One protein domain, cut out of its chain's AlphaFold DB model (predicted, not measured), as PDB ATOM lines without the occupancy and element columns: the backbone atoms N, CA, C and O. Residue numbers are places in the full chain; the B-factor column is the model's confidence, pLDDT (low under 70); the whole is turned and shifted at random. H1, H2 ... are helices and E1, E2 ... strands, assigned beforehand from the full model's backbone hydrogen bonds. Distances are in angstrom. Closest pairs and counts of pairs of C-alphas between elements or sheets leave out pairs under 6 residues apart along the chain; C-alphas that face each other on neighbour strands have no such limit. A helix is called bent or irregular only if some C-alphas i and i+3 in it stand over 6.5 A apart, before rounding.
ATOM      1  N   GLU A  10     -32.404 -19.410 -22.527       85.06
ATOM      2  CA  GLU A  10     -32.330 -17.952 -22.425       85.06
ATOM      3  C   GLU A  10     -30.957 -17.497 -21.912       85.06
ATOM      4  O   GLU A  10     -30.363 -16.594 -22.491       85.06
ATOM      5  N   GLY A  11     -30.405 -18.175 -20.903       85.31
ATOM      6  CA  GLY A  11     -29.057 -17.933 -20.394       85.31
ATOM      7  C   GLY A  11     -27.981 -18.196 -21.444       85.31
ATOM      8  O   GLY A  11     -27.103 -17.360 -21.647       85.31
ATOM      9  N   LEU A  12     -28.099 -19.301 -22.189       87.00
ATOM     10  CA  LEU A  12     -27.195 -19.594 -23.308       87.00
ATOM     11  C   LEU A  12     -27.273 -18.537 -24.411       87.00
ATOM     12  O   LEU A  12     -26.248 -18.152 -24.967       87.00
ATOM     13  N   ALA A  13     -28.471 -18.048 -24.723       86.75
ATOM     14  CA  ALA A  13     -28.634 -17.008 -25.723       86.75
ATOM     15  C   ALA A  13     -28.089 -15.647 -25.265       86.75
ATOM     16  O   ALA A  13     -27.502 -14.930 -26.076       86.75
ATOM     17  N   LEU A  14     -28.235 -15.322 -23.975       86.00
ATOM     18  CA  LEU A  14     -27.632 -14.139 -23.360       86.00
ATOM     19  C   LEU A  14     -26.103 -14.194 -23.439       86.00
ATOM     20  O   LEU A  14     -25.505 -13.217 -23.875       86.00
ATOM     21  N   MET A  15     -25.478 -15.334 -23.114       85.81
ATOM     22  CA  MET A  15     -24.033 -15.517 -23.330       85.81
ATOM     23  C   MET A  15     -23.680 -15.363 -24.812       85.81
ATOM     24  O   MET A  15     -22.815 -14.578 -25.181       85.81
ATOM     25  N   GLY A  16     -24.417 -16.054 -25.687       83.56
ATOM     26  CA  GLY A  16     -24.243 -16.043 -27.140       83.56
ATOM     27  C   GLY A  16     -24.355 -14.676 -27.819       83.56
ATOM     28  O   GLY A  16     -24.143 -14.605 -29.032       83.56
ATOM     29  N   GLY A  17     -24.734 -13.622 -27.084       84.44
ATOM     30  CA  GLY A  17     -25.048 -12.305 -27.631       84.44
ATOM     31  C   GLY A  17     -26.195 -12.354 -28.643       84.44
ATOM     32  O   GLY A  17     -26.286 -11.499 -29.526       84.44
ATOM     33  N   ALA A  18     -27.041 -13.384 -28.571       83.81
ATOM     34  CA  ALA A  18     -28.130 -13.577 -29.507       83.81
ATOM     35  C   ALA A  18     -29.278 -12.640 -29.117       83.81
ATOM     36  O   ALA A  18     -30.031 -12.890 -28.178       83.81
ATOM     37  N   GLU A  19     -29.410 -11.524 -29.833       77.88
ATOM     38  CA  GLU A  19     -30.511 -10.590 -29.622       77.88
ATOM     39  C   GLU A  19     -31.798 -11.139 -30.257       77.88
ATOM     40  O   GLU A  19     -31.892 -11.325 -31.473       77.88
ATOM     41  N   GLY A  20     -32.817 -11.387 -29.433       76.94
ATOM     42  CA  GLY A  20     -34.161 -11.691 -29.917       76.94
ATOM     43  C   GLY A  20     -34.795 -10.476 -30.601       76.94
ATOM     44  O   GLY A  20     -34.695  -9.348 -30.114       76.94
ATOM     45  N   THR A  21     -35.483 -10.678 -31.725       76.06
ATOM     46  CA  THR A  21     -36.288  -9.616 -32.343       76.06
ATOM     47  C   THR A  21     -37.638  -9.498 -31.638       76.06
ATOM     48  O   THR A  21     -38.341 -10.489 -31.480       76.06
ATOM     49  N   ASP A  22     -38.028  -8.281 -31.250       76.69
ATOM     50  CA  ASP A  22     -39.393  -7.942 -30.813       76.69
ATOM     51  C   ASP A  22     -39.967  -8.789 -29.653       76.69
ATOM     52  O   ASP A  22     -41.167  -9.056 -29.591       76.69
ATOM     53  N   GLY A  23     -39.124  -9.169 -28.687       75.38
ATOM     54  CA  GLY A  23     -39.559  -9.909 -27.494       75.38
ATOM     55  C   GLY A  23     -39.802 -11.402 -27.730       75.38
ATOM     56  O   GLY A  23     -40.283 -12.084 -26.826       75.38
ATOM     57  N   GLU A  24     -39.463 -11.917 -28.913       80.12
ATOM     58  CA  GLU A  24     -39.306 -13.353 -29.125       80.12
ATOM     59  C   GLU A  24     -37.953 -13.805 -28.570       80.12
ATOM     60  O   GLU A  24     -36.947 -13.101 -28.699       80.12
ATOM     61  N   ALA A  25     -37.932 -14.981 -27.940       71.81
ATOM     62  CA  ALA A  25     -36.685 -15.571 -27.487       71.81
ATOM     63  C   ALA A  25     -35.787 -15.834 -28.710       71.81
ATOM     64  O   ALA A  25     -36.267 -16.398 -29.700       71.81
ATOM     65  N   PRO A  26     -34.509 -15.430 -28.673       81.69
ATOM     66  CA  PRO A  26     -33.559 -15.733 -29.737       81.69
ATOM     67  C   PRO A  26     -33.515 -17.242 -30.007       81.69
ATOM     68  O   PRO A  26     -33.436 -18.062 -29.088       81.69
ATOM     69  N   VAL A  27     -33.578 -17.611 -31.286       84.88
ATOM     70  CA  VAL A  27     -33.419 -19.002 -31.712       84.88
ATOM     71  C   VAL A  27     -31.930 -19.281 -31.806       84.88
ATOM     72  O   VAL A  27     -31.268 -18.791 -32.714       84.88
ATOM     73  N   VAL A  28     -31.425 -20.071 -30.865       88.81
ATOM     74  CA  VAL A  28     -30.044 -20.557 -30.856       88.81
ATOM     75  C   VAL A  28     -30.031 -22.054 -31.144       88.81
ATOM     76  O   VAL A  28     -30.787 -22.818 -30.535       88.81
ATOM     77  N   GLY A  29     -29.191 -22.475 -32.088       89.81
ATOM     78  CA  GLY A  29     -28.845 -23.875 -32.279       89.81
ATOM     79  C   GLY A  29     -27.852 -24.285 -31.198       89.81
ATOM     80  O   GLY A  29     -26.867 -23.594 -30.964       89.81
ATOM     81  N   THR A  30     -28.098 -25.399 -30.511       91.12
ATOM     82  CA  THR A  30     -27.187 -25.874 -29.459       91.12
ATOM     83  C   THR A  30     -26.914 -27.362 -29.590       91.12
ATOM     84  O   THR A  30     -27.846 -28.143 -29.811       91.12
ATOM     85  N   ARG A  31     -25.663 -27.771 -29.377       89.50
ATOM     86  CA  ARG A  31     -25.289 -29.172 -29.145       89.50
ATOM     87  C   ARG A  31     -24.536 -29.308 -27.846       89.50
ATOM     88  O   ARG A  31     -23.803 -28.406 -27.471       89.50
ATOM     89  N   VAL A  32     -24.731 -30.431 -27.174       89.50
ATOM     90  CA  VAL A  32     -24.237 -30.629 -25.818       89.50
ATOM     91  C   VAL A  32     -23.526 -31.959 -25.718       89.50
ATOM     92  O   VAL A  32     -23.979 -32.942 -26.310       89.50
ATOM     93  N   PHE A  33     -22.415 -31.949 -24.996       88.56
ATOM     94  CA  PHE A  33     -21.514 -33.068 -24.834       88.56
ATOM     95  C   PHE A  33     -21.104 -33.218 -23.371       88.56
ATOM     96  O   PHE A  33     -21.032 -32.242 -22.624       88.56
ATOM     97  N   ASP A  34     -20.842 -34.470 -23.021       87.44
ATOM     98  CA  ASP A  34     -20.159 -34.913 -21.813       87.44
ATOM     99  C   ASP A  34     -18.707 -35.191 -22.220       87.44
ATOM    100  O   ASP A  34     -18.419 -36.185 -22.899       87.44
ATOM    101  N   SER A  35     -17.831 -34.218 -21.977       85.56
ATOM    102  CA  SER A  35     -16.480 -34.170 -22.531       85.56
ATOM    103  C   SER A  35     -15.485 -35.028 -21.753       85.56
ATOM    104  O   SER A  35     -14.520 -35.515 -22.350       85.56
ATOM    105  N   ASP A  36     -15.739 -35.279 -20.467       82.62
ATOM    106  CA  ASP A  36     -14.902 -36.117 -19.605       82.62
ATOM    107  C   ASP A  36     -15.508 -37.503 -19.294       82.62
ATOM    108  O   ASP A  36     -14.793 -38.409 -18.848       82.62
ATOM    109  N   GLY A  37     -16.775 -37.728 -19.647       84.06
ATOM    110  CA  GLY A  37     -17.465 -39.007 -19.528       84.06
ATOM    111  C   GLY A  37     -18.020 -39.284 -18.131       84.06
ATOM    112  O   GLY A  37     -18.279 -40.454 -17.812       84.06
ATOM    113  N   ASP A  38     -18.169 -38.263 -17.288       78.00
ATOM    114  CA  ASP A  38     -18.700 -38.395 -15.930       78.00
ATOM    115  C   ASP A  38     -20.240 -38.542 -15.888       78.00
ATOM    116  O   ASP A  38     -20.831 -38.834 -14.840       78.00
ATOM    117  N   GLY A  39     -20.898 -38.442 -17.047       81.62
ATOM    118  CA  GLY A  39     -22.344 -38.517 -17.216       81.62
ATOM    119  C   GLY A  39     -23.040 -37.159 -17.157       81.62
ATOM    120  O   GLY A  39     -24.278 -37.116 -17.215       81.62
ATOM    121  N   ARG A  40     -22.288 -36.066 -17.038       82.62
ATOM    122  CA  ARG A  40     -22.789 -34.698 -17.020       82.62
ATOM    123  C   ARG A  40     -22.362 -33.977 -18.273       82.62
ATOM    124  O   ARG A  40     -21.353 -34.241 -18.898       82.62
ATOM    125  N   ASN A  41     -23.208 -33.042 -18.657       84.94
ATOM    126  CA  ASN A  41     -22.912 -32.205 -19.792       84.94
ATOM    127  C   ASN A  41     -22.075 -31.027 -19.313       84.94
ATOM    128  O   ASN A  41     -22.570 -30.214 -18.529       84.94
ATOM    129  N   ASP A  42     -20.845 -30.946 -19.795       89.00
ATOM    130  CA  ASP A  42     -19.857 -29.940 -19.420       89.00
ATOM    131  C   ASP A  42     -19.431 -29.049 -20.608       89.00
ATOM    132  O   ASP A  42     -18.754 -28.031 -20.434       89.00
ATOM    133  N   LEU A  43     -19.858 -29.403 -21.826       91.44
ATOM    134  CA  LEU A  43     -19.507 -28.711 -23.061       91.44
ATOM    135  C   LEU A  43     -20.745 -28.453 -23.926       91.44
ATOM    136  O   LEU A  43     -21.465 -29.371 -24.320       91.44
ATOM    137  N   VAL A  44     -20.972 -27.191 -24.288       92.50
ATOM    138  CA  VAL A  44     -22.080 -26.751 -25.143       92.50
ATOM    139  C   VAL A  44     -21.533 -25.989 -26.346       92.50
ATOM    140  O   VAL A  44     -20.813 -25.007 -26.203       92.50
ATOM    141  N   LEU A  45     -21.903 -26.408 -27.550       93.50
ATOM    142  CA  LEU A  45     -21.656 -25.673 -28.787       93.50
ATOM    143  C   LEU A  45     -22.873 -24.815 -29.116       93.50
ATOM    144  O   LEU A  45     -24.001 -25.315 -29.087       93.50
ATOM    145  N   VAL A  46     -22.639 -23.553 -29.460       92.69
ATOM    146  CA  VAL A  46     -23.667 -22.546 -29.726       92.69
ATOM    147  C   VAL A  46     -23.541 -22.048 -31.162       92.69
ATOM    148  O   VAL A  46     -22.480 -21.577 -31.574       92.69
ATOM    149  N   ASP A  47     -24.643 -22.162 -31.894       92.44
ATOM    150  CA  ASP A  47     -24.895 -21.566 -33.203       92.44
ATOM    151  C   ASP A  47     -25.956 -20.470 -33.019       92.44
ATOM    152  O   ASP A  47     -27.165 -20.730 -32.962       92.44
ATOM    153  N   SER A  48     -25.502 -19.237 -32.825       89.31
ATOM    154  CA  SER A  48     -26.347 -18.089 -32.491       89.31
ATOM    155  C   SER A  48     -27.181 -17.600 -33.676       89.31
ATOM    156  O   SER A  48     -28.164 -16.888 -33.472       89.31
ATOM    157  N   ASN A  49     -26.796 -17.929 -34.914       88.19
ATOM    158  CA  ASN A  49     -27.488 -17.462 -36.122       88.19
ATOM    159  C   ASN A  49     -28.186 -18.586 -36.914       88.19
ATOM    160  O   ASN A  49     -28.868 -18.302 -37.907       88.19
ATOM    161  N   ASN A  50     -28.072 -19.825 -36.435       88.44
ATOM    162  CA  ASN A  50     -28.622 -21.047 -37.003       88.44
ATOM    163  C   ASN A  50     -28.178 -21.291 -38.461       88.44
ATOM    164  O   ASN A  50     -28.976 -21.746 -39.292       88.44
ATOM    165  N   ASP A  51     -26.932 -20.941 -38.812       90.88
ATOM    166  CA  ASP A  51     -26.347 -21.210 -40.137       90.88
ATOM    167  C   ASP A  51     -25.652 -22.582 -40.238       90.88
ATOM    168  O   ASP A  51     -25.197 -22.981 -41.321       90.88
ATOM    169  N   GLY A  52     -25.654 -23.333 -39.136       89.69
ATOM    170  CA  GLY A  52     -25.058 -24.649 -38.973       89.69
ATOM    171  C   GLY A  52     -23.615 -24.614 -38.479       89.69
ATOM    172  O   GLY A  52     -22.990 -25.682 -38.437       89.69
ATOM    173  N   LYS A  53     -23.060 -23.440 -38.153       93.06
ATOM    174  CA  LYS A  53     -21.707 -23.278 -37.617       93.06
ATOM    175  C   LYS A  53     -21.721 -22.918 -36.143       93.06
ATOM    176  O   LYS A  53     -22.588 -22.224 -35.647       93.06
ATOM    177  N   VAL A  54     -20.700 -23.394 -35.452       92.94
ATOM    178  CA  VAL A  54     -20.446 -23.060 -34.059       92.94
ATOM    179  C   VAL A  54     -19.806 -21.672 -34.012       92.94
ATOM    180  O   VAL A  54     -18.676 -21.508 -34.473       92.94
ATOM    181  N   GLU A  55     -20.491 -20.680 -33.447       92.88
ATOM    182  CA  GLU A  55     -19.886 -19.375 -33.136       92.88
ATOM    183  C   GLU A  55     -19.317 -19.305 -31.721       92.88
ATOM    184  O   GLU A  55     -18.419 -18.505 -31.460       92.88
ATOM    185  N   GLY A  56     -19.836 -20.127 -30.808       92.75
ATOM    186  CA  GLY A  56     -19.431 -20.121 -29.412       92.75
ATOM    187  C   GLY A  56     -19.301 -21.522 -28.843       92.75
ATOM    188  O   GLY A  56     -20.092 -22.412 -29.147       92.75
ATOM    189  N   VAL A  57     -18.319 -21.697 -27.968       94.06
ATOM    190  CA  VAL A  57     -18.185 -22.896 -27.138       94.06
ATOM    191  C   VAL A  57     -18.350 -22.466 -25.693       94.06
ATOM    192  O   VAL A  57     -17.607 -21.611 -25.232       94.06
ATOM    193  N   VAL A  58     -19.314 -23.033 -24.980       94.19
ATOM    194  CA  VAL A  58     -19.517 -22.804 -23.550       94.19
ATOM    195  C   VAL A  58     -19.035 -24.037 -22.801       94.19
ATOM    196  O   VAL A  58     -19.533 -25.137 -23.033       94.19
ATOM    197  N   ARG A  59     -18.068 -23.854 -21.906       93.56
ATOM    198  CA  ARG A  59     -17.638 -24.876 -20.952       93.56
ATOM    199  C   ARG A  59     -18.260 -24.573 -19.603       93.56
ATOM    200  O   ARG A  59     -18.180 -23.433 -19.147       93.56
ATOM    201  N   SER A  60     -18.862 -25.569 -18.983       92.50
ATOM    202  CA  SER A  60     -19.413 -25.441 -17.645       92.50
ATOM    203  C   SER A  60     -18.527 -26.143 -16.623       92.50
ATOM    204  O   SER A  60     -17.905 -27.157 -16.931       92.50
ATOM    205  N   ILE A  61     -18.420 -25.555 -15.437       89.56
ATOM    206  CA  ILE A  61     -17.502 -25.972 -14.381       89.56
ATOM    207  C   ILE A  61     -18.294 -26.083 -13.081       89.56
ATOM    208  O   ILE A  61     -18.949 -25.123 -12.667       89.56
ATOM    209  N   ASP A  62     -18.189 -27.254 -12.463       87.94
ATOM    210  CA  ASP A  62     -18.589 -27.545 -11.087       87.94
ATOM    211  C   ASP A  62     -17.462 -27.071 -10.166       87.94
ATOM    212  O   ASP A  62     -16.413 -27.714 -10.042       87.94
ATOM    213  N   SER A  63     -17.604 -25.842  -9.672       82.75
ATOM    214  CA  SER A  63     -16.502 -25.139  -9.013       82.75
ATOM    215  C   SER A  63     -16.394 -25.480  -7.534       82.75
ATOM    216  O   SER A  63     -15.286 -25.468  -6.995       82.75
ATOM    217  N   ASP A  64     -17.513 -25.814  -6.893       80.19
ATOM    218  CA  ASP A  64     -17.560 -26.205  -5.486       80.19
ATOM    219  C   ASP A  64     -17.626 -27.729  -5.271       80.19
ATOM    220  O   ASP A  64     -17.412 -28.207  -4.155       80.19
ATOM    221  N   GLY A  65     -17.802 -28.512  -6.340       83.50
ATOM    222  CA  GLY A  65     -17.836 -29.970  -6.297       83.50
ATOM    223  C   GLY A  65     -19.166 -30.538  -5.805       83.50
ATOM    224  O   GLY A  65     -19.213 -31.730  -5.476       83.50
ATOM    225  N   ASP A  66     -20.228 -29.731  -5.718       79.25
ATOM    226  CA  ASP A  66     -21.544 -30.155  -5.222       79.25
ATOM    227  C   ASP A  66     -22.288 -31.077  -6.197       79.25
ATOM    228  O   ASP A  66     -23.259 -31.768  -5.853       79.25
ATOM    229  N   GLY A  67     -21.803 -31.132  -7.428       81.81
ATOM    230  CA  GLY A  67     -22.364 -31.940  -8.468       81.81
ATOM    231  C   GLY A  67     -23.101 -31.179  -9.572       81.81
ATOM    232  O   GLY A  67     -23.751 -31.814 -10.417       81.81
ATOM    233  N   ARG A  68     -23.068 -29.852  -9.546       84.56
ATOM    234  CA  ARG A  68     -23.776 -28.959 -10.454       84.56
ATOM    235  C   ARG A  68     -22.789 -28.009 -11.098       84.56
ATOM    236  O   ARG A  68     -21.690 -27.781 -10.632       84.56
ATOM    237  N   ASN A  69     -23.183 -27.492 -12.250       86.69
ATOM    238  CA  ASN A  69     -22.361 -26.532 -12.956       86.69
ATOM    239  C   ASN A  69     -22.687 -25.128 -12.443       86.69
ATOM    240  O   ASN A  69     -23.768 -24.612 -12.732       86.69
ATOM    241  N   ASP A  70     -21.751 -24.488 -11.750       86.44
ATOM    242  CA  ASP A  70     -21.972 -23.146 -11.194       86.44
ATOM    243  C   ASP A  70     -21.469 -22.057 -12.126       86.44
ATOM    244  O   ASP A  70     -22.022 -20.957 -12.165       86.44
ATOM    245  N   THR A  71     -20.401 -22.351 -12.868       90.56
ATOM    246  CA  THR A  71     -19.681 -21.379 -13.691       90.56
ATOM    247  C   THR A  71     -19.712 -21.796 -15.151       90.56
ATOM    248  O   THR A  71     -19.459 -22.947 -15.490       90.56
ATOM    249  N   PHE A  72     -19.985 -20.841 -16.037       92.62
ATOM    250  CA  PHE A  72     -20.070 -21.044 -17.480       92.62
ATOM    251  C   PHE A  72     -19.125 -20.074 -18.169       92.62
ATOM    252  O   PHE A  72     -19.238 -18.861 -17.999       92.62
ATOM    253  N   ILE A  73     -18.204 -20.599 -18.967       94.00
ATOM    254  CA  ILE A  73     -17.213 -19.809 -19.695       94.00
ATOM    255  C   ILE A  73     -17.465 -19.992 -21.176       94.00
ATOM    256  O   ILE A  73     -17.364 -21.104 -21.691       94.00
ATOM    257  N   GLN A  74     -17.776 -18.901 -21.864       94.31
ATOM    258  CA  GLN A  74     -17.919 -18.912 -23.309       94.31
ATOM    259  C   GLN A  74     -16.624 -18.481 -23.982       94.31
ATOM    260  O   GLN A  74     -16.029 -17.469 -23.616       94.31
ATOM    261  N   TYR A  75     -16.247 -19.206 -25.024       94.69
ATOM    262  CA  TYR A  75     -15.081 -18.953 -25.851       94.69
ATOM    263  C   TYR A  75     -15.494 -18.538 -27.268       94.69
ATOM    264  O   TYR A  75     -16.449 -19.081 -27.831       94.69
ATOM    265  N   ASN A  76     -14.736 -17.600 -27.838       92.50
ATOM    266  CA  ASN A  76     -14.777 -17.221 -29.252       92.50
ATOM    267  C   ASN A  76     -13.976 -18.208 -30.116       92.50
ATOM    268  O   ASN A  76     -13.133 -18.941 -29.604       92.50
ATOM    269  N   GLU A  77     -14.153 -18.142 -31.441       91.69
ATOM    270  CA  GLU A  77     -13.417 -18.956 -32.435       91.69
ATOM    271  C   GLU A  77     -11.884 -18.886 -32.298       91.69
ATOM    272  O   GLU A  77     -11.176 -19.833 -32.638       91.69
ATOM    273  N   ASP A  78     -11.347 -17.778 -31.783       91.50
ATOM    274  CA  ASP A  78      -9.909 -17.610 -31.553       91.50
ATOM    275  C   ASP A  78      -9.409 -18.198 -30.219       91.50
ATOM    276  O   ASP A  78      -8.221 -18.083 -29.909       91.50
ATOM    277  N   GLY A  79     -10.295 -18.830 -29.445       90.44
ATOM    278  CA  GLY A  79     -10.015 -19.413 -28.135       90.44
ATOM    279  C   GLY A  79      -9.997 -18.405 -26.985       90.44
ATOM    280  O   GLY A  79      -9.751 -18.804 -25.850       90.44
ATOM    281  N   SER A  80     -10.248 -17.115 -27.235       92.00
ATOM    282  CA  SER A  80     -10.392 -16.126 -26.162       92.00
ATOM    283  C   SER A  80     -11.727 -16.281 -25.432       92.00
ATOM    284  O   SER A  80     -12.735 -16.653 -26.038       92.00
ATOM    285  N   VAL A  81     -11.752 -15.966 -24.137       93.06
ATOM    286  CA  VAL A  81     -12.993 -15.946 -23.351       93.06
ATOM    287  C   VAL A  81     -13.816 -14.715 -23.734       93.06
ATOM    288  O   VAL A  81     -13.349 -13.582 -23.630       93.06
ATOM    289  N   ALA A  82     -15.039 -14.955 -24.200       91.94
ATOM    290  CA  ALA A  82     -16.001 -13.938 -24.605       91.94
ATOM    291  C   ALA A  82     -16.814 -13.422 -23.414       91.94
ATOM    292  O   ALA A  82     -16.992 -12.217 -23.254       91.94
ATOM    293  N   SER A  83     -17.305 -14.345 -22.585       92.19
ATOM    294  CA  SER A  83     -18.152 -14.031 -21.440       92.19
ATOM    295  C   SER A  83     -18.029 -15.093 -20.351       92.19
ATOM    296  O   SER A  83     -17.680 -16.250 -20.614       92.19
ATOM    297  N   ILE A  84     -18.316 -14.685 -19.113       92.19
ATOM    298  CA  ILE A  84     -18.427 -15.581 -17.959       92.19
ATOM    299  C   ILE A  84     -19.801 -15.383 -17.323       92.19
ATOM    300  O   ILE A  84     -20.189 -14.265 -16.960       92.19
ATOM    301  N   GLY A  85     -20.532 -16.482 -17.183       91.38
ATOM    302  CA  GLY A  85     -21.802 -16.560 -16.480       91.38
ATOM    303  C   GLY A  85     -21.705 -17.429 -15.239       91.38
ATOM    304  O   GLY A  85     -20.821 -18.279 -15.130       91.38
ATOM    305  N   ARG A  86     -22.631 -17.221 -14.307       90.25
ATOM    306  CA  ARG A  86     -22.787 -18.057 -13.117       90.25
ATOM    307  C   ARG A  86     -24.246 -18.417 -12.898       90.25
ATOM    308  O   ARG A  86     -25.127 -17.639 -13.261       90.25
ATOM    309  N   VAL A  87     -24.509 -19.540 -12.255       85.31
ATOM    310  CA  VAL A  87     -25.838 -19.848 -11.723       85.31
ATOM    311  C   VAL A  87     -25.877 -19.425 -10.263       85.31
ATOM    312  O   VAL A  87     -24.985 -19.723  -9.478       85.31
ATOM    313  N   ASN A  88     -26.905 -18.672  -9.893       82.62
ATOM    314  CA  ASN A  88     -27.134 -18.313  -8.507       82.62
ATOM    315  C   ASN A  88     -27.593 -19.567  -7.737       82.62
ATOM    316  O   ASN A  88     -28.661 -20.096  -8.060       82.62
ATOM    317  N   PRO A  89     -26.859 -20.026  -6.708       76.69
ATOM    318  CA  PRO A  89     -27.155 -21.294  -6.040       76.69
ATOM    319  C   PRO A  89     -28.496 -21.272  -5.294       76.69
ATOM    320  O   PRO A  89     -29.147 -22.303  -5.137       76.69
ATOM    321  N   MET A  90     -28.962 -20.091  -4.870       79.25
ATOM    322  CA  MET A  90     -30.229 -19.956  -4.149       79.25
ATOM    323  C   MET A  90     -31.438 -19.974  -5.082       79.25
ATOM    324  O   MET A  90     -32.496 -20.491  -4.724       79.25
ATOM    325  N   THR A  91     -31.318 -19.359  -6.262       84.31
ATOM    326  CA  THR A  91     -32.458 -19.168  -7.175       84.31
ATOM    327  C   THR A  91     -32.436 -20.108  -8.375       84.31
ATOM    328  O   THR A  91     -33.454 -20.233  -9.058       84.31
ATOM    329  N   GLY A  92     -31.294 -20.741  -8.661       80.06
ATOM    330  CA  GLY A  92     -31.045 -21.490  -9.892       80.06
ATOM    331  C   GLY A  92     -31.082 -20.613 -11.146       80.06
ATOM    332  O   GLY A  92     -31.212 -21.129 -12.254       80.06
ATOM    333  N   GLN A  93     -31.052 -19.284 -10.998       83.75
ATOM    334  CA  GLN A  93     -31.100 -18.369 -12.132       83.75
ATOM    335  C   GLN A  93     -29.700 -18.113 -12.664       83.75
ATOM    336  O   GLN A  93     -28.770 -17.835 -11.908       83.75
ATOM    337  N   PHE A  94     -29.581 -18.176 -13.984       83.00
ATOM    338  CA  PHE A  94     -28.363 -17.819 -14.682       83.00
ATOM    339  C   PHE A  94     -28.178 -16.298 -14.693       83.00
ATOM    340  O   PHE A  94     -29.066 -15.548 -15.100       83.00
ATOM    341  N   GLU A  95     -27.006 -15.852 -14.267       83.38
ATOM    342  CA  GLU A  95     -26.565 -14.467 -14.274       83.38
ATOM    343  C   GLU A  95     -25.340 -14.370 -15.193       83.38
ATOM    344  O   GLU A  95     -24.288 -14.937 -14.892       83.38
ATOM    345  N   VAL A  96     -25.447 -13.643 -16.315       74.94
ATOM    346  CA  VAL A  96     -24.249 -13.228 -17.063       74.94
ATOM    347  C   VAL A  96     -23.552 -12.187 -16.217       74.94
ATOM    348  O   VAL A  96     -24.129 -11.146 -15.901       74.94
ATOM    349  N   VAL A  97     -22.323 -12.482 -15.824       73.38
ATOM    350  CA  VAL A  97     -21.644 -11.645 -14.849       73.38
ATOM    351  C   VAL A  97     -20.714 -10.668 -15.556       73.38
ATOM    352  O   VAL A  97     -20.637  -9.514 -15.132       73.38
ATOM    353  N   TYR A  98     -20.049 -11.078 -16.647       79.25
ATOM    354  CA  TYR A  98     -18.966 -10.272 -17.217       79.25
ATOM    355  C   TYR A  98     -18.773 -10.414 -18.732       79.25
ATOM    356  O   TYR A  98     -18.618 -11.519 -19.247       79.25
ATOM    357  N   GLU A  99     -18.678  -9.260 -19.402       76.56
ATOM    358  CA  GLU A  99     -18.328  -9.108 -20.829       76.56
ATOM    359  C   GLU A  99     -17.116  -8.171 -21.043       76.56
ATOM    360  O   GLU A  99     -16.648  -7.987 -22.165       76.56
ATOM    361  N   GLU A 100     -16.594  -7.536 -19.984       85.94
ATOM    362  CA  GLU A 100     -15.468  -6.599 -20.095       85.94
ATOM    363  C   GLU A 100     -14.121  -7.351 -20.144       85.94
ATOM    364  O   GLU A 100     -13.750  -7.977 -19.145       85.94
ATOM    365  N   PRO A 101     -13.328  -7.245 -21.232       81.88
ATOM    366  CA  PRO A 101     -12.097  -8.028 -21.399       81.88
ATOM    367  C   PRO A 101     -11.080  -7.856 -20.262       81.88
ATOM    368  O   PRO A 101     -10.510  -8.830 -19.785       81.88
ATOM    369  N   ASP A 102     -10.901  -6.626 -19.766       86.75
ATOM    370  CA  ASP A 102      -9.944  -6.312 -18.689       86.75
ATOM    371  C   ASP A 102     -10.345  -6.898 -17.321       86.75
ATOM    372  O   ASP A 102      -9.560  -6.876 -16.360       86.75
ATOM    373  N   LEU A 103     -11.599  -7.333 -17.194       87.75
ATOM    374  CA  LEU A 103     -12.144  -7.919 -15.981       87.75
ATOM    375  C   LEU A 103     -12.126  -9.447 -16.051       87.75
ATOM    376  O   LEU A 103     -11.842 -10.071 -15.030       87.75
ATOM    377  N   ILE A 104     -12.337 -10.022 -17.239       89.75
ATOM    378  CA  ILE A 104     -12.311 -11.471 -17.488       89.75
ATOM    379  C   ILE A 104     -11.017 -12.096 -16.953       89.75
ATOM    380  O   ILE A 104     -11.093 -12.991 -16.117       89.75
ATOM    381  N   ASP A 105      -9.846 -11.559 -17.310       88.44
ATOM    382  CA  ASP A 105      -8.552 -12.089 -16.841       88.44
ATOM    383  C   ASP A 105      -8.424 -12.084 -15.306       88.44
ATOM    384  O   ASP A 105      -7.825 -12.977 -14.714       88.44
ATOM    385  N   LYS A 106      -8.997 -11.080 -14.626       89.88
ATOM    386  CA  LYS A 106      -8.951 -10.994 -13.155       89.88
ATOM    387  C   LYS A 106      -9.886 -11.991 -12.496       89.88
ATOM    388  O   LYS A 106      -9.595 -12.453 -11.400       89.88
ATOM    389  N   ILE A 107     -11.023 -12.266 -13.126       86.75
ATOM    390  CA  ILE A 107     -11.985 -13.245 -12.629       86.75
ATOM    391  C   ILE A 107     -11.425 -14.641 -12.823       86.75
ATOM    392  O   ILE A 107     -11.465 -15.426 -11.886       86.75
ATOM    393  N   LEU A 108     -10.857 -14.932 -13.993       88.38
ATOM    394  CA  LEU A 108     -10.173 -16.199 -14.224       88.38
ATOM    395  C   LEU A 108      -9.018 -16.380 -13.229       88.38
ATOM    396  O   LEU A 108      -8.901 -17.452 -12.651       88.38
ATOM    397  N   ASP A 109      -8.245 -15.332 -12.924       89.38
ATOM    398  CA  ASP A 109      -7.212 -15.386 -11.876       89.38
ATOM    399  C   ASP A 109      -7.801 -15.683 -10.499       89.38
ATOM    400  O   ASP A 109      -7.337 -16.575  -9.793       89.38
ATOM    401  N   PHE A 110      -8.859 -14.957 -10.133       86.44
ATOM    402  CA  PHE A 110      -9.536 -15.109  -8.851       86.44
ATOM    403  C   PHE A 110     -10.134 -16.507  -8.669       86.44
ATOM    404  O   PHE A 110     -10.068 -17.057  -7.574       86.44
ATOM    405  N   LEU A 111     -10.679 -17.089  -9.738       83.38
ATOM    406  CA  LEU A 111     -11.233 -18.441  -9.747       83.38
ATOM    407  C   LEU A 111     -10.152 -19.531  -9.894       83.38
ATOM    408  O   LEU A 111     -10.484 -20.710  -9.888       83.38
ATOM    409  N   GLY A 112      -8.871 -19.173 -10.056       85.81
ATOM    410  CA  GLY A 112      -7.802 -20.148 -10.315       85.81
ATOM    411  C   GLY A 112      -7.909 -20.824 -11.688       85.81
ATOM    412  O   GLY A 112      -7.392 -21.916 -11.897       85.81
ATOM    413  N   LEU A 113      -8.591 -20.169 -12.623       86.88
ATOM    414  CA  LEU A 113      -8.964 -20.644 -13.954       86.88
ATOM    415  C   LEU A 113      -8.095 -20.054 -15.076       86.88
ATOM    416  O   LEU A 113      -8.356 -20.293 -16.252       86.88
ATOM    417  N   ASN A 114      -7.046 -19.305 -14.739       88.06
ATOM    418  CA  ASN A 114      -6.119 -18.719 -15.714       88.06
ATOM    419  C   ASN A 114      -5.340 -19.742 -16.551       88.06
ATOM    420  O   ASN A 114      -4.877 -19.410 -17.641       88.06
ATOM    421  N   ASP A 115      -5.205 -20.968 -16.045       87.12
ATOM    422  CA  ASP A 115      -4.493 -22.059 -16.711       87.12
ATOM    423  C   ASP A 115      -5.442 -23.002 -17.477       87.12
ATOM    424  O   ASP A 115      -5.041 -24.095 -17.876       87.12
ATOM    425  N   LEU A 116      -6.707 -22.610 -17.688       85.88
ATOM    426  CA  LEU A 116      -7.619 -23.377 -18.534       85.88
ATOM    427  C   LEU A 116      -7.120 -23.378 -19.976       85.88
ATOM    428  O   LEU A 116      -7.058 -22.338 -20.637       85.88
ATOM    429  N   ASP A 117      -6.820 -24.574 -20.476       90.19
ATOM    430  CA  ASP A 117      -6.560 -24.761 -21.893       90.19
ATOM    431  C   ASP A 117      -7.804 -24.330 -22.689       90.19
ATOM    432  O   ASP A 117      -8.915 -24.807 -22.403       90.19
ATOM    433  N   PRO A 118      -7.647 -23.433 -23.682       91.12
ATOM    434  CA  PRO A 118      -8.760 -23.027 -24.518       91.12
ATOM    435  C   PRO A 118      -9.316 -24.244 -25.269       91.12
ATOM    436  O   PRO A 118      -8.572 -25.193 -25.550       91.12
ATOM    437  N   PRO A 119     -10.612 -24.228 -25.627       90.25
ATOM    438  CA  PRO A 119     -11.205 -25.292 -26.417       90.25
ATOM    439  C   PRO A 119     -10.437 -25.505 -27.722       90.25
ATOM    440  O   PRO A 119      -9.877 -24.573 -28.308       90.25
ATOM    441  N   GLU A 120     -10.432 -26.747 -28.197       90.94
ATOM    442  CA  GLU A 120      -9.805 -27.088 -29.465       90.94
ATOM    443  C   GLU A 120     -10.437 -26.269 -30.596       90.94
ATOM    444  O   GLU A 120     -11.659 -26.190 -30.721       90.94
ATOM    445  N   ALA A 121      -9.606 -25.698 -31.473       91.06
ATOM    446  CA  ALA A 121     -10.085 -24.926 -32.623       91.06
ATOM    447  C   ALA A 121     -11.004 -25.751 -33.550       91.06
ATOM    448  O   ALA A 121     -11.798 -25.199 -34.306       91.06
ATOM    449  N   GLU A 122     -10.905 -27.079 -33.481       90.62
ATOM    450  CA  GLU A 122     -11.727 -28.041 -34.218       90.62
ATOM    451  C   GLU A 122     -13.184 -28.084 -33.728       90.62
ATOM    452  O   GLU A 122     -14.045 -28.587 -34.447       90.62
ATOM    453  N   LEU A 123     -13.484 -27.504 -32.558       90.44
ATOM    454  CA  LEU A 123     -14.853 -27.312 -32.076       90.44
ATOM    455  C   LEU A 123     -15.583 -26.183 -32.813       90.44
ATOM    456  O   LEU A 123     -16.805 -26.234 -32.928       90.44
ATOM    457  N   PHE A 124     -14.865 -25.208 -33.373       91.88
ATOM    458  CA  PHE A 124     -15.442 -24.086 -34.125       91.88
ATOM    459  C   PHE A 124     -15.639 -24.445 -35.601       91.88
ATOM    460  O   PHE A 124     -15.044 -23.880 -36.520       91.88
ATOM    461  N   THR A 125     -16.463 -25.462 -35.828       92.69
ATOM    462  CA  THR A 125     -16.759 -26.026 -37.148       92.69
ATOM    463  C   THR A 125     -18.271 -26.050 -37.383       92.69
ATOM    464  O   THR A 125     -19.025 -25.308 -36.761       92.69
ATOM    465  N   THR A 126     -18.753 -26.858 -38.320       91.62
ATOM    466  CA  THR A 126     -20.186 -27.110 -38.488       91.62
ATOM    467  C   THR A 126     -20.679 -28.146 -37.488       91.62
ATOM    468  O   THR A 126     -19.972 -29.116 -37.235       91.62
ATOM    469  N   PHE A 127     -21.920 -28.044 -37.012       88.19
ATOM    470  CA  PHE A 127     -22.516 -29.081 -36.154       88.19
ATOM    471  C   PHE A 127     -22.413 -30.486 -36.783       88.19
ATOM    472  O   PHE A 127     -22.196 -31.468 -36.084       88.19
ATOM    473  N   ASP A 128     -22.481 -30.606 -38.107       87.94
ATOM    474  CA  ASP A 128     -22.357 -31.889 -38.814       87.94
ATOM    475  C   ASP A 128     -20.911 -32.370 -39.044       87.94
ATOM    476  O   ASP A 128     -20.689 -33.291 -39.838       87.94
ATOM    477  N   ASP A 129     -19.916 -31.767 -38.388       90.44
ATOM    478  CA  ASP A 129     -18.526 -32.189 -38.536       90.44
ATOM    479  C   ASP A 129     -18.328 -33.628 -38.012       90.44
ATOM    480  O   ASP A 129     -18.662 -33.925 -36.857       90.44
ATOM    481  N   PRO A 130     -17.776 -34.544 -38.835       88.19
ATOM    482  CA  PRO A 130     -17.429 -35.890 -38.399       88.19
ATOM    483  C   PRO A 130     -16.532 -35.929 -37.161       88.19
ATOM    484  O   PRO A 130     -16.651 -36.878 -36.395       88.19
ATOM    485  N   TYR A 131     -15.674 -34.923 -36.961       88.25
ATOM    486  CA  TYR A 131     -14.821 -34.807 -35.781       88.25
ATOM    487  C   TYR A 131     -15.649 -34.771 -34.496       88.25
ATOM    488  O   TYR A 131     -15.440 -35.594 -33.613       88.25
ATOM    489  N   LEU A 132     -16.661 -33.898 -34.432       86.75
ATOM    490  CA  LEU A 132     -17.532 -33.779 -33.259       86.75
ATOM    491  C   LEU A 132     -18.241 -35.103 -32.951       86.75
ATOM    492  O   LEU A 132     -18.305 -35.534 -31.803       86.75
ATOM    493  N   MET A 133     -18.721 -35.782 -33.997       83.75
ATOM    494  CA  MET A 133     -19.413 -37.066 -33.871       83.75
ATOM    495  C   MET A 133     -18.488 -38.226 -33.485       83.75
ATOM    496  O   MET A 133     -18.945 -39.188 -32.868       83.75
ATOM    497  N   GLU A 134     -17.221 -38.189 -33.898       86.38
ATOM    498  CA  GLU A 134     -16.229 -39.222 -33.587       86.38
ATOM    499  C   GLU A 134     -15.654 -39.037 -32.179       86.38
ATOM    500  O   GLU A 134     -15.533 -40.023 -31.453       86.38
ATOM    501  N   THR A 135     -15.360 -37.794 -31.789       84.75
ATOM    502  CA  THR A 135     -14.734 -37.450 -30.506       84.75
ATOM    503  C   THR A 135     -15.727 -37.515 -29.351       84.75
ATOM    504  O   THR A 135     -15.469 -38.204 -28.369       84.75
ATOM    505  N   PHE A 136     -16.888 -36.867 -29.481       81.38
ATOM    506  CA  PHE A 136     -17.870 -36.764 -28.394       81.38
ATOM    507  C   PHE A 136     -19.072 -37.705 -28.575       81.38
ATOM    508  O   PHE A 136     -19.983 -37.771 -27.748       81.38
ATOM    509  N   GLY A 137     -19.082 -38.476 -29.665       73.81
ATOM    510  CA  GLY A 137     -20.164 -39.392 -29.997       73.81
ATOM    511  C   GLY A 137     -21.415 -38.694 -30.541       73.81
ATOM    512  O   GLY A 137     -21.507 -37.480 -30.678       73.81
TER     513      GLY A 137
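What this domain is: This is residues 10 to 137 of the 441 residues of an uncharacterized protein of Deltaproteobacteria bacterium (UniProt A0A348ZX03). A single sheet of six strands, strongly twisted and curled, wraps round the short helix H1 on one face, while H2 packs on the opposite face over E5. H3 lies away from the sheet, after a long stretch without named elements, residues 111 to 129. The 128 printed residues include three named helices and six named strands, in the order H1 E1 E2 E3 E4 E5 E6 H2 H3; the sheet runs E1 - E2 - E3 - E4 - E5 - E6, all antiparallel. The class is mixed, helices and strands, with 55 residues, under half, in named elements. The whole is compact, with a radius of gyration of the C-alphas of 14.4 A, and rounded, spanning 39 by 36 by 28 A.

Where its parts are: The sheet holds E1, residues 29 to 33; E2, 43 to 47; E3, 56 to 61, 16.2 A long from first to last C-alpha; E4, 71 to 75; E5, 81 to 87, the longest strand at 17.8 A; and E6, 94 to 98. E1 begins at C-alpha 29, (-28.845, -23.875, -32.279), and E6 ends at C-alpha 98, (-18.966, -10.272, -17.217). H1 is residues 10 to 15, H2 residues 101 to 110, 14.6 A long, and H3 residues 130 to 135, ending at C-alpha 135, (-14.734, -37.450, -30.506). H2 is neither bent nor irregular, but only just: C-alphas 102 and 105 are 6.2 A apart.

How they stand to each other: The six strands form a meander, each the antiparallel neighbour and hairpin partner of the one before. N 31 and O 45 are 3.0 A apart between E1 and E2, N 44 and O 58 2.8 A between E2 and E3, N 59 and O 73 2.8 A between E3 and E4, N 72 and O 85 2.8 A between E4 and E5, and N 86 and O 95 2.9 A between E5 and E6, each within hydrogen-bond range. From edge strand E1 to edge strand E6 the strands' lines turn by 84 degrees, and the way across the sheet turns by 82 degrees. The sheet curls round H1, whose closest C-alphas to E6 are those of Gly 11 and Phe 94, 5.8 A apart. H2 is on the opposite face, at a height over the sheet of 9.0 A. It lies over E5 and runs slantwise to the strands, at 41 degrees to E5 on the local plane; their closest C-alphas are those of Ile 84 and Ile 104, 7.4 A apart. H3 is not on the sheet and is apart from H2. In H1 and H3 every O i to N i+4 pair is within hydrogen-bond range; in H2, 4 of 6 are.

The domain as a whole: The C-alphas of Asp 22 and Asp 115, the two farthest apart, are 40.2 A apart. The links H1 to E1 and H2 to H3 are long, with 13 and 19 residues. The printed part has no cut; its mean pLDDT is 86.8, and no printed residue is under 70.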